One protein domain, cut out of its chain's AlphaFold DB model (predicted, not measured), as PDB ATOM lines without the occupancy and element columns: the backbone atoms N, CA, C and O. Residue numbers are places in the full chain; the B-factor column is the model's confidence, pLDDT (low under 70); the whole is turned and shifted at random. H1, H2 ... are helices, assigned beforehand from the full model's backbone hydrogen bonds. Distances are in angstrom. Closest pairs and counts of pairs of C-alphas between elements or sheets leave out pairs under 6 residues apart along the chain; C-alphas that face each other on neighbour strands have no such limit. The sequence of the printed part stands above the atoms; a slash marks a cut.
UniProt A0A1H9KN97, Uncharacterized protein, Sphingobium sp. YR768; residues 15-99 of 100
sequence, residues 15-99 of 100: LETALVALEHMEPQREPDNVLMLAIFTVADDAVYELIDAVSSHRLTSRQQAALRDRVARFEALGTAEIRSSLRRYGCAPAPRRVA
ATOM      1  N   LEU A  15     -42.386  30.396 -35.824       87.44
ATOM      2  CA  LEU A  15     -41.192  30.678 -36.619       87.44
ATOM      3  C   LEU A  15     -41.379  30.278 -38.089       87.44
ATOM      4  O   LEU A  15     -41.053  31.053 -38.980       87.44
ATOM      5  N   GLU A  16     -41.934  29.094 -38.362       90.50
ATOM      6  CA  GLU A  16     -42.178  28.647 -39.738       90.50
ATOM      7  C   GLU A  16     -43.120  29.595 -40.491       90.50
ATOM      8  O   GLU A  16     -42.832  29.985 -41.620       90.50
ATOM      9  N   THR A  17     -44.224  30.007 -39.863       89.31
ATOM     10  CA  THR A  17     -45.178  30.948 -40.464       89.31
ATOM     11  C   THR A  17     -44.528  32.298 -40.757       89.31
ATOM     12  O   THR A  17     -44.733  32.842 -41.843       89.31
ATOM     13  N   ALA A  18     -43.719  32.823 -39.834       89.38
ATOM     14  CA  ALA A  18     -43.023  34.087 -40.041       89.38
ATOM     15  C   ALA A  18     -42.004  33.998 -41.190       89.38
ATOM     16  O   ALA A  18     -41.957  34.893 -42.030       89.38
ATOM     17  N   LEU A  19     -41.248  32.899 -41.284       90.00
ATOM     18  CA  LEU A  19     -40.292  32.680 -42.374       90.00
ATOM     19  C   LEU A  19     -40.972  32.611 -43.738       90.00
ATOM     20  O   LEU A  19     -40.538  33.293 -44.659       90.00
ATOM     21  N   VAL A  20     -42.064  31.851 -43.857       90.94
ATOM     22  CA  VAL A  20     -42.821  31.754 -45.115       90.94
ATOM     23  C   VAL A  20     -43.363  33.120 -45.540       90.94
ATOM     24  O   VAL A  20     -43.329  33.451 -46.725       90.94
ATOM     25  N   ALA A  21     -43.849  33.923 -44.589       89.44
ATOM     26  CA  ALA A  21     -44.339  35.265 -44.879       89.44
ATOM     27  C   ALA A  21     -43.208  36.197 -45.344       89.44
ATOM     28  O   ALA A  21     -43.364  36.879 -46.353       89.44
ATOM     29  N   LEU A  22     -42.055  36.181 -44.666       87.69
ATOM     30  CA  LEU A  22     -40.885  36.962 -45.075       87.69
ATOM     31  C   LEU A  22     -40.382  36.546 -46.458       87.69
ATOM     32  O   LEU A  22     -40.131  37.407 -47.288       87.69
ATOM     33  N   GLU A  23     -40.290  35.249 -46.744       87.00
ATOM     34  CA  GLU A  23     -39.878  34.738 -48.059       87.00
ATOM     35  C   GLU A  23     -40.795  35.234 -49.189       87.00
ATOM     36  O   GLU A  23     -40.309  35.564 -50.269       87.00
ATOM     37  N   HIS A  24     -42.105  35.354 -48.937       87.12
ATOM     38  CA  HIS A  24     -43.063  35.894 -49.910       87.12
ATOM     39  C   HIS A  24     -42.979  37.412 -50.087       87.12
ATOM     40  O   HIS A  24     -43.342  37.920 -51.144       87.12
ATOM     41  N   MET A  25     -42.545  38.144 -49.061       83.12
ATOM     42  CA  MET A  25     -42.482  39.607 -49.087       83.12
ATOM     43  C   MET A  25     -41.207  40.154 -49.747       83.12
ATOM     44  O   MET A  25     -41.065  41.367 -49.848       83.12
ATOM     45  N   GLU A  26     -40.300  39.284 -50.208       76.38
ATOM     46  CA  GLU A  26     -39.032  39.647 -50.862       76.38
ATOM     47  C   GLU A  26     -38.265  40.759 -50.110       76.38
ATOM     48  O   GLU A  26     -38.096  41.866 -50.632       76.38
ATOM     49  N   PRO A  27     -37.756  40.495 -48.891       70.88
ATOM     50  CA  PRO A  27     -37.250  41.518 -47.977       70.88
ATOM     51  C   PRO A  27     -36.143  42.427 -48.494       70.88
ATOM     52  O   PRO A  27     -35.932  43.518 -47.967       70.88
ATOM     53  N   GLN A  28     -35.464  42.000 -49.551       73.25
ATOM     54  CA  GLN A  28     -34.440  42.785 -50.221       73.25
ATOM     55  C   GLN A  28     -35.007  43.949 -51.051       73.25
ATOM     56  O   GLN A  28     -34.270  44.881 -51.362       73.25
ATOM     57  N   ARG A  29     -36.293  43.920 -51.423       77.56
ATOM     58  CA  ARG A  29     -36.922  44.972 -52.237       77.56
ATOM     59  C   ARG A  29     -37.464  46.128 -51.409       77.56
ATOM     60  O   ARG A  29     -37.336  47.275 -51.825       77.56
ATOM     61  N   GLU A  30     -38.060  45.834 -50.256       79.31
ATOM     62  CA  GLU A  30     -38.716  46.833 -49.404       79.31
ATOM     63  C   GLU A  30     -38.314  46.700 -47.923       79.31
ATOM     64  O   GLU A  30     -39.188  46.517 -47.075       79.31
ATOM     65  N   PRO A  31     -37.017  46.833 -47.564       77.00
ATOM     66  CA  PRO A  31     -36.491  46.624 -46.199       77.00
ATOM     67  C   PRO A  31     -37.190  47.447 -45.101       77.00
ATOM     68  O   PRO A  31     -37.138  47.085 -43.928       77.00
ATOM     69  N   ASP A  32     -37.860  48.540 -45.477       80.19
ATOM     70  CA  ASP A  32     -38.546  49.478 -44.582       80.19
ATOM     71  C   ASP A  32     -40.061  49.254 -44.466       80.19
ATOM     72  O   ASP A  32     -40.742  50.007 -43.765       80.19
ATOM     73  N   ASN A  33     -40.609  48.240 -45.142       86.25
ATOM     74  CA  ASN A  33     -42.028  47.923 -45.069       86.25
ATOM     75  C   ASN A  33     -42.418  47.557 -43.624       86.25
ATOM     76  O   ASN A  33     -41.873  46.629 -43.030       86.25
ATOM     77  N   VAL A  34     -43.382  48.281 -43.045       84.88
ATOM     78  CA  VAL A  34     -43.768  48.134 -41.629       84.88
ATOM     79  C   VAL A  34     -44.245  46.719 -41.301       84.88
ATOM     80  O   VAL A  34     -43.888  46.181 -40.252       84.88
ATOM     81  N   LEU A  35     -45.015  46.092 -42.197       86.56
ATOM     82  CA  LEU A  35     -45.467  44.713 -42.008       86.56
ATOM     83  C   LEU A  35     -44.271  43.758 -41.981       86.56
ATOM     84  O   LEU A  35     -44.209  42.860 -41.145       86.56
ATOM     85  N   MET A  36     -43.285  43.995 -42.840       86.81
ATOM     86  CA  MET A  36     -42.080  43.185 -42.886       86.81
ATOM     87  C   MET A  36     -41.215  43.341 -41.639       86.81
ATOM     88  O   MET A  36     -40.760  42.347 -41.083       86.81
ATOM     89  N   LEU A  37     -41.036  44.572 -41.158       86.75
ATOM     90  CA  LEU A  37     -40.324  44.859 -39.911       86.75
ATOM     91  C   LEU A  37     -40.996  44.179 -38.709       86.75
ATOM     92  O   LEU A  37     -40.309  43.649 -37.830       86.75
ATOM     93  N   ALA A  38     -42.333  44.152 -38.687       86.56
ATOM     94  CA  ALA A  38     -43.109  43.467 -37.660       86.56
ATOM     95  C   ALA A  38     -42.928  41.942 -37.726       86.56
ATOM     96  O   ALA A  38     -42.598  41.324 -36.716       86.56
ATOM     97  N   ILE A  39     -43.074  41.332 -38.907       88.56
ATOM     98  CA  ILE A  39     -42.902  39.879 -39.077       88.56
ATOM     99  C   ILE A  39     -41.458  39.466 -38.776       88.56
ATOM    100  O   ILE A  39     -41.231  38.462 -38.104       88.56
ATOM    101  N   PHE A  40     -40.476  40.256 -39.212       87.75
ATOM    102  CA  PHE A  40     -39.070  40.001 -38.917       87.75
ATOM    103  C   PHE A  40     -38.788  40.077 -37.418       87.75
ATOM    104  O   PHE A  40     -38.053  39.250 -36.892       87.75
ATOM    105  N   THR A  41     -39.398  41.033 -36.716       84.31
ATOM    106  CA  THR A  41     -39.307  41.127 -35.254       84.31
ATOM    107  C   THR A  41     -39.859  39.873 -34.580       84.31
ATOM    108  O   THR A  41     -39.168  39.305 -33.740       84.31
ATOM    109  N   VAL A  42     -41.035  39.398 -35.002       84.31
ATOM    110  CA  VAL A  42     -41.633  38.153 -34.490       84.31
ATOM    111  C   VAL A  42     -40.732  36.945 -34.764       84.31
ATOM    112  O   VAL A  42     -40.566  36.099 -33.890       84.31
ATOM    113  N   ALA A  43     -40.123  36.860 -35.948       87.00
ATOM    114  CA  ALA A  43     -39.185  35.790 -36.280       87.00
ATOM    115  C   ALA A  43     -37.900  35.849 -35.430       87.00
ATOM    116  O   ALA A  43     -37.468  34.814 -34.930       87.00
ATOM    117  N   ASP A  44     -37.313  37.038 -35.233       84.81
ATOM    118  CA  ASP A  44     -36.113  37.250 -34.401       84.81
ATOM    119  C   ASP A  44     -36.385  36.855 -32.937       84.81
ATOM    120  O   ASP A  44     -35.578  36.152 -32.328       84.81
ATOM    121  N   ASP A  45     -37.550  37.235 -32.398       80.06
ATOM    122  CA  ASP A  45     -37.977  36.865 -31.042       80.06
ATOM    123  C   ASP A  45     -38.231  35.347 -30.931       80.06
ATOM    124  O   ASP A  45     -37.719  34.705 -30.015       80.06
ATOM    125  N   ALA A  46     -38.921  34.737 -31.902       82.38
ATOM    126  CA  ALA A  46     -39.186  33.295 -31.910       82.38
ATOM    127  C   ALA A  46     -37.903  32.451 -32.022       82.38
ATOM    128  O   ALA A  46     -37.801  31.394 -31.399       82.38
ATOM    129  N   VAL A  47     -36.906  32.900 -32.796       84.31
ATOM    130  CA  VAL A  47     -35.584  32.254 -32.844       84.31
ATOM    131  C   VAL A  47     -34.918  32.302 -31.470       84.31
ATOM    132  O   VAL A  47     -34.375  31.288 -31.028       84.31
ATOM    133  N   TYR A  48     -34.973  33.446 -30.784       79.25
ATOM    134  CA  TYR A  48     -34.387  33.596 -29.453       79.25
ATOM    135  C   TYR A  48     -35.081  32.703 -28.414       79.25
ATOM    136  O   TYR A  48     -34.404  31.947 -27.716       79.25
ATOM    137  N   GLU A  49     -36.415  32.716 -28.367       76.81
ATOM    138  CA  GLU A  49     -37.205  31.850 -27.482       76.81
ATOM    139  C   GLU A  49     -36.934  30.368 -27.745       76.81
ATOM    140  O   GLU A  49     -36.789  29.587 -26.807       76.81
ATOM    141  N   LEU A  50     -36.806  29.962 -29.013       78.81
ATOM    142  CA  LEU A  50     -36.458  28.586 -29.351       78.81
ATOM    143  C   LEU A  50     -35.053  28.229 -28.868       78.81
ATOM    144  O   LEU A  50     -34.878  27.138 -28.340       78.81
ATOM    145  N   ILE A  51     -34.062  29.115 -29.002       78.50
ATOM    146  CA  ILE A  51     -32.701  28.874 -28.494       78.50
ATOM    147  C   ILE A  51     -32.700  28.711 -26.965       78.50
ATOM    148  O   ILE A  51     -32.050  27.801 -26.442       78.50
ATOM    149  N   ASP A  52     -33.445  29.543 -26.241       75.31
ATOM    150  CA  ASP A  52     -33.576  29.434 -24.785       75.31
ATOM    151  C   ASP A  52     -34.320  28.148 -24.371       75.31
ATOM    152  O   ASP A  52     -33.841  27.354 -23.552       75.31
ATOM    153  N   ALA A  53     -35.436  27.847 -25.042       71.00
ATOM    154  CA  ALA A  53     -36.234  26.653 -24.788       71.00
ATOM    155  C   ALA A  53     -35.431  25.361 -25.001       71.00
ATOM    156  O   ALA A  53     -35.546  24.435 -24.196       71.00
ATOM    157  N   VAL A  54     -34.583  25.290 -26.035       73.25
ATOM    158  CA  VAL A  54     -33.724  24.115 -26.294       73.25
ATOM    159  C   VAL A  54     -32.499  24.045 -25.391       73.25
ATOM    160  O   VAL A  54     -31.904  22.976 -25.255       73.25
ATOM    161  N   SER A  55     -32.128  25.156 -24.758       73.00
ATOM    162  CA  SER A  55     -31.110  25.169 -23.705       73.00
ATOM    163  C   SER A  55     -31.661  24.551 -22.414       73.00
ATOM    164  O   SER A  55     -30.933  23.876 -21.687       73.00
ATOM    165  N   SER A  56     -32.971  24.694 -22.190       71.00
ATOM    166  CA  SER A  56     -33.705  24.110 -21.060       71.00
ATOM    167  C   SER A  56     -34.295  22.713 -21.341       71.00
ATOM    168  O   SER A  56     -34.608  21.980 -20.405       71.00
ATOM    169  N   HIS A  57     -34.419  22.303 -22.614       72.06
ATOM    170  CA  HIS A  57     -35.044  21.038 -23.024       72.06
ATOM    171  C   HIS A  57     -34.200  20.260 -24.041       72.06
ATOM    172  O   HIS A  57     -33.827  20.759 -25.102       72.06
ATOM    173  N   ARG A  58     -33.976  18.962 -23.787       72.75
ATOM    174  CA  ARG A  58     -33.304  18.075 -24.751       72.75
ATOM    175  C   ARG A  58     -34.192  17.817 -25.972       72.75
ATOM    176  O   ARG A  58     -35.140  17.039 -25.911       72.75
ATOM    177  N   LEU A  59     -33.824  18.412 -27.102       77.19
ATOM    178  CA  LEU A  59     -34.415  18.098 -28.401       77.19
ATOM    179  C   LEU A  59     -33.958  16.741 -28.951       77.19
ATOM    180  O   LEU A  59     -32.813  16.326 -28.772       77.19
ATOM    181  N   THR A  60     -34.832  16.097 -29.723       83.31
ATOM    182  CA  THR A  60     -34.443  14.983 -30.603       83.31
ATOM    183  C   THR A  60     -33.568  15.477 -31.758       83.31
ATOM    184  O   THR A  60     -33.677  16.630 -32.178       83.31
ATOM    185  N   SER A  61     -32.753  14.599 -32.354       84.25
ATOM    186  CA  SER A  61     -31.901  14.954 -33.503       84.25
ATOM    187  C   SER A  61     -32.694  15.553 -34.669       84.25
ATOM    188  O   SER A  61     -32.234  16.489 -35.317       84.25
ATOM    189  N   ARG A  62     -33.923  15.063 -34.899       83.50
ATOM    190  CA  ARG A  62     -34.825  15.598 -35.929       83.50
ATOM    191  C   ARG A  62     -35.251  17.036 -35.629       83.50
ATOM    192  O   ARG A  62     -35.264  17.858 -36.537       83.50
ATOM    193  N   GLN A  63     -35.585  17.348 -34.378       80.75
ATOM    194  CA  GLN A  63     -35.959  18.708 -33.971       80.75
ATOM    195  C   GLN A  63     -34.766  19.663 -34.019       80.75
ATOM    196  O   GLN A  63     -34.922  20.802 -34.443       80.75
ATOM    197  N   GLN A  64     -33.571  19.201 -33.639       84.00
ATOM    198  CA  GLN A  64     -32.361  20.016 -33.747       84.00
ATOM    199  C   GLN A  64     -32.023  20.353 -35.199       84.00
ATOM    200  O   GLN A  64     -31.680  21.496 -35.483       84.00
ATOM    201  N   ALA A  65     -32.122  19.383 -36.114       85.25
ATOM    202  CA  ALA A  65     -31.925  19.632 -37.541       85.25
ATOM    203  C   ALA A  65     -32.962  20.638 -38.068       85.25
ATOM    204  O   ALA A  65     -32.603  21.646 -38.662       85.25
ATOM    205  N   ALA A  66     -34.237  20.427 -37.730       83.94
ATOM    206  CA  ALA A  66     -35.329  21.313 -38.118       83.94
ATOM    207  C   ALA A  66     -35.173  22.755 -37.587       83.94
ATOM    208  O   ALA A  66     -35.554  23.701 -38.276       83.94
ATOM    209  N   LEU A  67     -34.629  22.932 -36.377       84.62
ATOM    210  CA  LEU A  67     -34.314  24.251 -35.823       84.62
ATOM    211  C   LEU A  67     -33.172  24.919 -36.592       84.62
ATOM    212  O   LEU A  67     -33.302  26.078 -36.974       84.62
ATOM    213  N   ARG A  68     -32.077  24.192 -36.851       86.25
ATOM    214  CA  ARG A  68     -30.927  24.730 -37.596       86.25
ATOM    215  C   ARG A  68     -31.322  25.193 -38.993       86.25
ATOM    216  O   ARG A  68     -30.935  26.288 -39.379       86.25
ATOM    217  N   ASP A  69     -32.134  24.414 -39.702       88.12
ATOM    218  CA  ASP A  69     -32.604  24.780 -41.042       88.12
ATOM    219  C   ASP A  69     -33.434  26.073 -41.026       88.12
ATOM    220  O   ASP A  69     -33.278  26.928 -41.895       88.12
ATOM    221  N   ARG A  70     -34.293  26.258 -40.012       88.31
ATOM    222  CA  ARG A  70     -35.083  27.491 -39.845       88.31
ATOM    223  C   ARG A  70     -34.213  28.699 -39.521       88.31
ATOM    224  O   ARG A  70     -34.424  29.758 -40.099       88.31
ATOM    225  N   VAL A  71     -33.236  28.541 -38.627       85.62
ATOM    226  CA  VAL A  71     -32.285  29.613 -38.295       85.62
ATOM    227  C   VAL A  71     -31.472  30.002 -39.531       85.62
ATOM    228  O   VAL A  71     -31.365  31.186 -39.828       85.62
ATOM    229  N   ALA A  72     -30.996  29.030 -40.312       87.56
ATOM    230  CA  ALA A  72     -30.278  29.299 -41.555       87.56
ATOM    231  C   ALA A  72     -31.147  30.046 -42.584       87.56
ATOM    232  O   ALA A  72     -30.679  30.995 -43.213       87.56
ATOM    233  N   ARG A  73     -32.429  29.669 -42.728       88.88
ATOM    234  CA  ARG A  73     -33.393  30.409 -43.564       88.88
ATOM    235  C   ARG A  73     -33.581  31.842 -43.075       88.88
ATOM    236  O   ARG A  73     -33.540  32.761 -43.884       88.88
ATOM    237  N   PHE A  74     -33.737  32.041 -41.767       87.00
ATOM    238  CA  PHE A  74     -33.865  33.375 -41.182       87.00
ATOM    239  C   PHE A  74     -32.641  34.255 -41.472       87.00
ATOM    240  O   PHE A  74     -32.781  35.398 -41.902       87.00
ATOM    241  N   GLU A  75     -31.435  33.715 -41.283       83.81
ATOM    242  CA  GLU A  75     -30.181  34.427 -41.543       83.81
ATOM    243  C   GLU A  75     -30.017  34.800 -43.024       83.81
ATOM    244  O   GLU A  75     -29.546  35.898 -43.334       83.81
ATOM    245  N   ALA A  76     -30.461  33.926 -43.935       84.44
ATOM    246  CA  ALA A  76     -30.404  34.147 -45.378       84.44
ATOM    247  C   ALA A  76     -31.324  35.281 -45.870       84.44
ATOM    248  O   ALA A  76     -31.038  35.887 -46.902       84.44
ATOM    249  N   LEU A  77     -32.389  35.617 -45.134       80.38
ATOM    250  CA  LEU A  77     -33.368  36.647 -45.518       80.38
ATOM    251  C   LEU A  77     -32.862  38.095 -45.381       80.38
ATOM    252  O   LEU A  77     -33.641  39.031 -45.540       80.38
ATOM    253  N   GLY A  78     -31.563  38.305 -45.150       66.88
ATOM    254  CA  GLY A  78     -30.962  39.640 -45.189       66.88
ATOM    255  C   GLY A  78     -31.184  40.403 -43.888       66.88
ATOM    256  O   GLY A  78     -31.866  41.422 -43.827       66.88
ATOM    257  N   THR A  79     -30.574  39.908 -42.811       72.00
ATOM    258  CA  THR A  79     -30.676  40.546 -41.493       72.00
ATOM    259  C   THR A  79     -30.054  41.950 -41.458       72.00
ATOM    260  O   THR A  79     -30.422  42.739 -40.600       72.00
ATOM    261  N   ALA A  80     -29.124  42.300 -42.351       72.00
ATOM    262  CA  ALA A  80     -28.376  43.556 -42.265       72.00
ATOM    263  C   ALA A  80     -29.229  44.797 -42.584       72.00
ATOM    264  O   ALA A  80     -29.291  45.706 -41.749       72.00
ATOM    265  N   GLU A  81     -29.907  44.842 -43.739       75.44
ATOM    266  CA  GLU A  81     -30.763  45.980 -44.092       75.44
ATOM    267  C   GLU A  81     -31.958  46.095 -43.141       75.44
ATOM    268  O   GLU A  81     -32.176  47.163 -42.571       75.44
ATOM    269  N   ILE A  82     -32.661  44.992 -42.866       77.50
ATOM    270  CA  ILE A  82     -33.840  44.994 -41.984       77.50
ATOM    271  C   ILE A  82     -33.459  45.390 -40.551       77.50
ATOM    272  O   ILE A  82     -34.158  46.180 -39.915       77.50
ATOM    273  N   ARG A  83     -32.320  44.916 -40.020       78.44
ATOM    274  CA  ARG A  83     -31.840  45.350 -38.691       78.44
ATOM    275  C   ARG A  83     -31.446  46.822 -38.680       78.44
ATOM    276  O   ARG A  83     -31.614  47.471 -37.650       78.44
ATOM    277  N   SER A  84     -30.917  47.350 -39.782       81.31
ATOM    278  CA  SER A  84     -30.648  48.786 -39.918       81.31
ATOM    279  C   SER A  84     -31.952  49.587 -39.870       81.31
ATOM    280  O   SER A  84     -32.073  50.525 -39.081       81.31
ATOM    281  N   SER A  85     -32.962  49.155 -40.624       82.38
ATOM    282  CA  SER A  85     -34.306  49.730 -40.632       82.38
ATOM    283  C   SER A  85     -34.955  49.708 -39.252       82.38
ATOM    284  O   SER A  85     -35.345  50.758 -38.747       82.38
ATOM    285  N   LEU A  86     -34.970  48.553 -38.582       81.31
ATOM    286  CA  LEU A  86     -35.464  48.409 -37.210       81.31
ATOM    287  C   LEU A  86     -34.774  49.387 -36.249       81.31
ATOM    288  O   LEU A  86     -35.452  50.057 -35.474       81.31
ATOM    289  N   ARG A  87     -33.446  49.549 -36.342       81.56
ATOM    290  CA  ARG A  87     -32.709  50.524 -35.520       81.56
ATOM    291  C   ARG A  87     -33.128  51.965 -35.792       81.56
ATOM    292  O   ARG A  87     -33.219  52.734 -34.839       81.56
ATOM    293  N   ARG A  88     -33.399  52.340 -37.050       83.38
ATOM    294  CA  ARG A  88     -33.918  53.682 -37.391       83.38
ATOM    295  C   ARG A  88     -35.268  53.956 -36.730       83.38
ATOM    296  O   ARG A  88     -35.517  55.087 -36.329       83.38
ATOM    297  N   TYR A  89     -36.090  52.923 -36.557       79.88
ATOM    298  CA  TYR A  89     -37.359  52.990 -35.828       79.88
ATOM    299  C   TYR A  89     -37.222  52.802 -34.307       79.88
ATOM    300  O   TYR A  89     -38.226  52.751 -33.602       79.88
ATOM    301  N   GLY A  90     -36.000  52.699 -33.772       76.62
ATOM    302  CA  GLY A  90     -35.759  52.491 -32.341       76.62
ATOM    303  C   GLY A  90     -36.005  51.058 -31.854       76.62
ATOM    304  O   GLY A  90     -35.943  50.801 -30.654       76.62
ATOM    305  N   CYS A  91     -36.248  50.102 -32.753       73.75
ATOM    306  CA  CYS A  91     -36.358  48.690 -32.409       73.75
ATOM    307  C   CYS A  91     -34.960  48.088 -32.194       73.75
ATOM    308  O   CYS A  91     -34.098  48.114 -33.079       73.75
ATOM    309  N   ALA A  92     -34.728  47.514 -31.013       69.94
ATOM    310  CA  ALA A  92     -33.520  46.747 -30.725       69.94
ATOM    311  C   ALA A  92     -33.707  45.263 -31.113       69.94
ATOM    312  O   ALA A  92     -34.840  44.790 -31.119       69.94
ATOM    313  N   PRO A  93     -32.629  44.513 -31.421       61.19
ATOM    314  CA  PRO A  93     -32.694  43.057 -31.591       61.19
ATOM    315  C   PRO A  93     -33.226  42.361 -30.334       61.19
ATOM    316  O   PRO A  93     -32.984  42.866 -29.232       61.19
ATOM    317  N   ALA A  94     -33.846  41.185 -30.484       62.06
ATOM    318  CA  ALA A  94     -34.431  40.413 -29.380       62.06
ATOM    319  C   ALA A  94     -33.542  40.341 -28.113       62.06
ATOM    320  O   ALA A  94     -34.011  40.785 -27.064       62.06
ATOM    321  N   PRO A  95     -32.235  39.979 -28.172       52.81
ATOM    322  CA  PRO A  95     -31.396  39.893 -26.969       52.81
ATOM    323  C   PRO A  95     -31.222  41.213 -26.200       52.81
ATOM    324  O   PRO A  95     -30.778  41.203 -25.059       52.81
ATOM    325  N   ARG A  96     -31.531  42.362 -26.816       51.22
ATOM    326  CA  ARG A  96     -31.510  43.683 -26.171       51.22
ATOM    327  C   ARG A  96     -32.899  44.172 -25.753       51.22
ATOM    328  O   ARG A  96     -32.970  45.090 -24.946       51.22
ATOM    329  N   ARG A  97     -33.981  43.592 -26.289       51.41
ATOM    330  CA  ARG A  97     -35.367  43.900 -25.893       51.41
ATOM    331  C   ARG A  97     -35.754  43.227 -24.579       51.41
ATOM    332  O   ARG A  97     -36.478  43.834 -23.807       51.41
ATOM    333  N   VAL A  98     -35.238  42.023 -24.312       43.22
ATOM    334  CA  VAL A  98     -35.518  41.264 -23.073       43.22
ATOM    335  C   VAL A  98     -34.567  41.603 -21.913       43.22
ATOM    336  O   VAL A  98     -34.752  41.110 -20.806       43.22
ATOM    337  N   ALA A  99     -33.533  42.416 -22.155       43.84
ATOM    338  CA  ALA A  99     -32.487  42.740 -21.179       43.84
ATOM    339  C   ALA A  99     -32.766  44.001 -20.331       43.84
ATOM    340  O   ALA A  99     -31.874  44.429 -19.599       43.84
TER     341      ALA A  99
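Overview. This is residues 15 to 99 of the 100 residues of an uncharacterized protein of Sphingobium sp. YR768 (UniProt A0A1H9KN97). H1, H2 and H3 make an up-and-down bundle, each running against the one before, with H3 folding back beside the long H2. H4 crosses H2 steeply, and tiny H5 packs on H2's residues 41 to 48. The 85 printed residues hold five named helices, H1 to H5 in chain order, and no named strand: all helix. The whole is compact, radius of gyration of the C-alphas 13.2 A, spans 37 by 30 by 17 A.

Arrangement. H1, residues 15 to 24, and H2, residues 34 to 56, touch as a hairpin at a shallow tilt of 30 degrees; their closest C-alphas, of Leu 15 and Ala 43, are 5.5 A apart. H3, residues 61 to 76, is close to H2 but not clearly touching, closest C-alphas Val 47 and Val 71, 6.9 A. H4, residues 79 to 88, touches residues 37 to 40 of H2 alone, closest C-alphas Leu 37 and Leu 86, 6.6 A. H5, residues 94 to 97, touches H2, closest C-alphas Asp 45 and Ala 94, 5.3 A. In H1 to H4 every O i to N i+4 pair is within hydrogen-bond range; H5 is too short for one.

Along the chain. H1 begins at C-alpha 15 (-41.192, 30.678, -36.619); H2 measures 33.2 A and H3 22.6 A; H5 ends at C-alpha 97 (-35.367, 43.900, -25.893).

Size, cuts and confidence. The C-alphas of Thr 60 and Arg 88, the two farthest apart, are 39.3 A apart. The printed part has no cut and no long link. pLDDT is under 70 at residue 78 and residues 92 to 99.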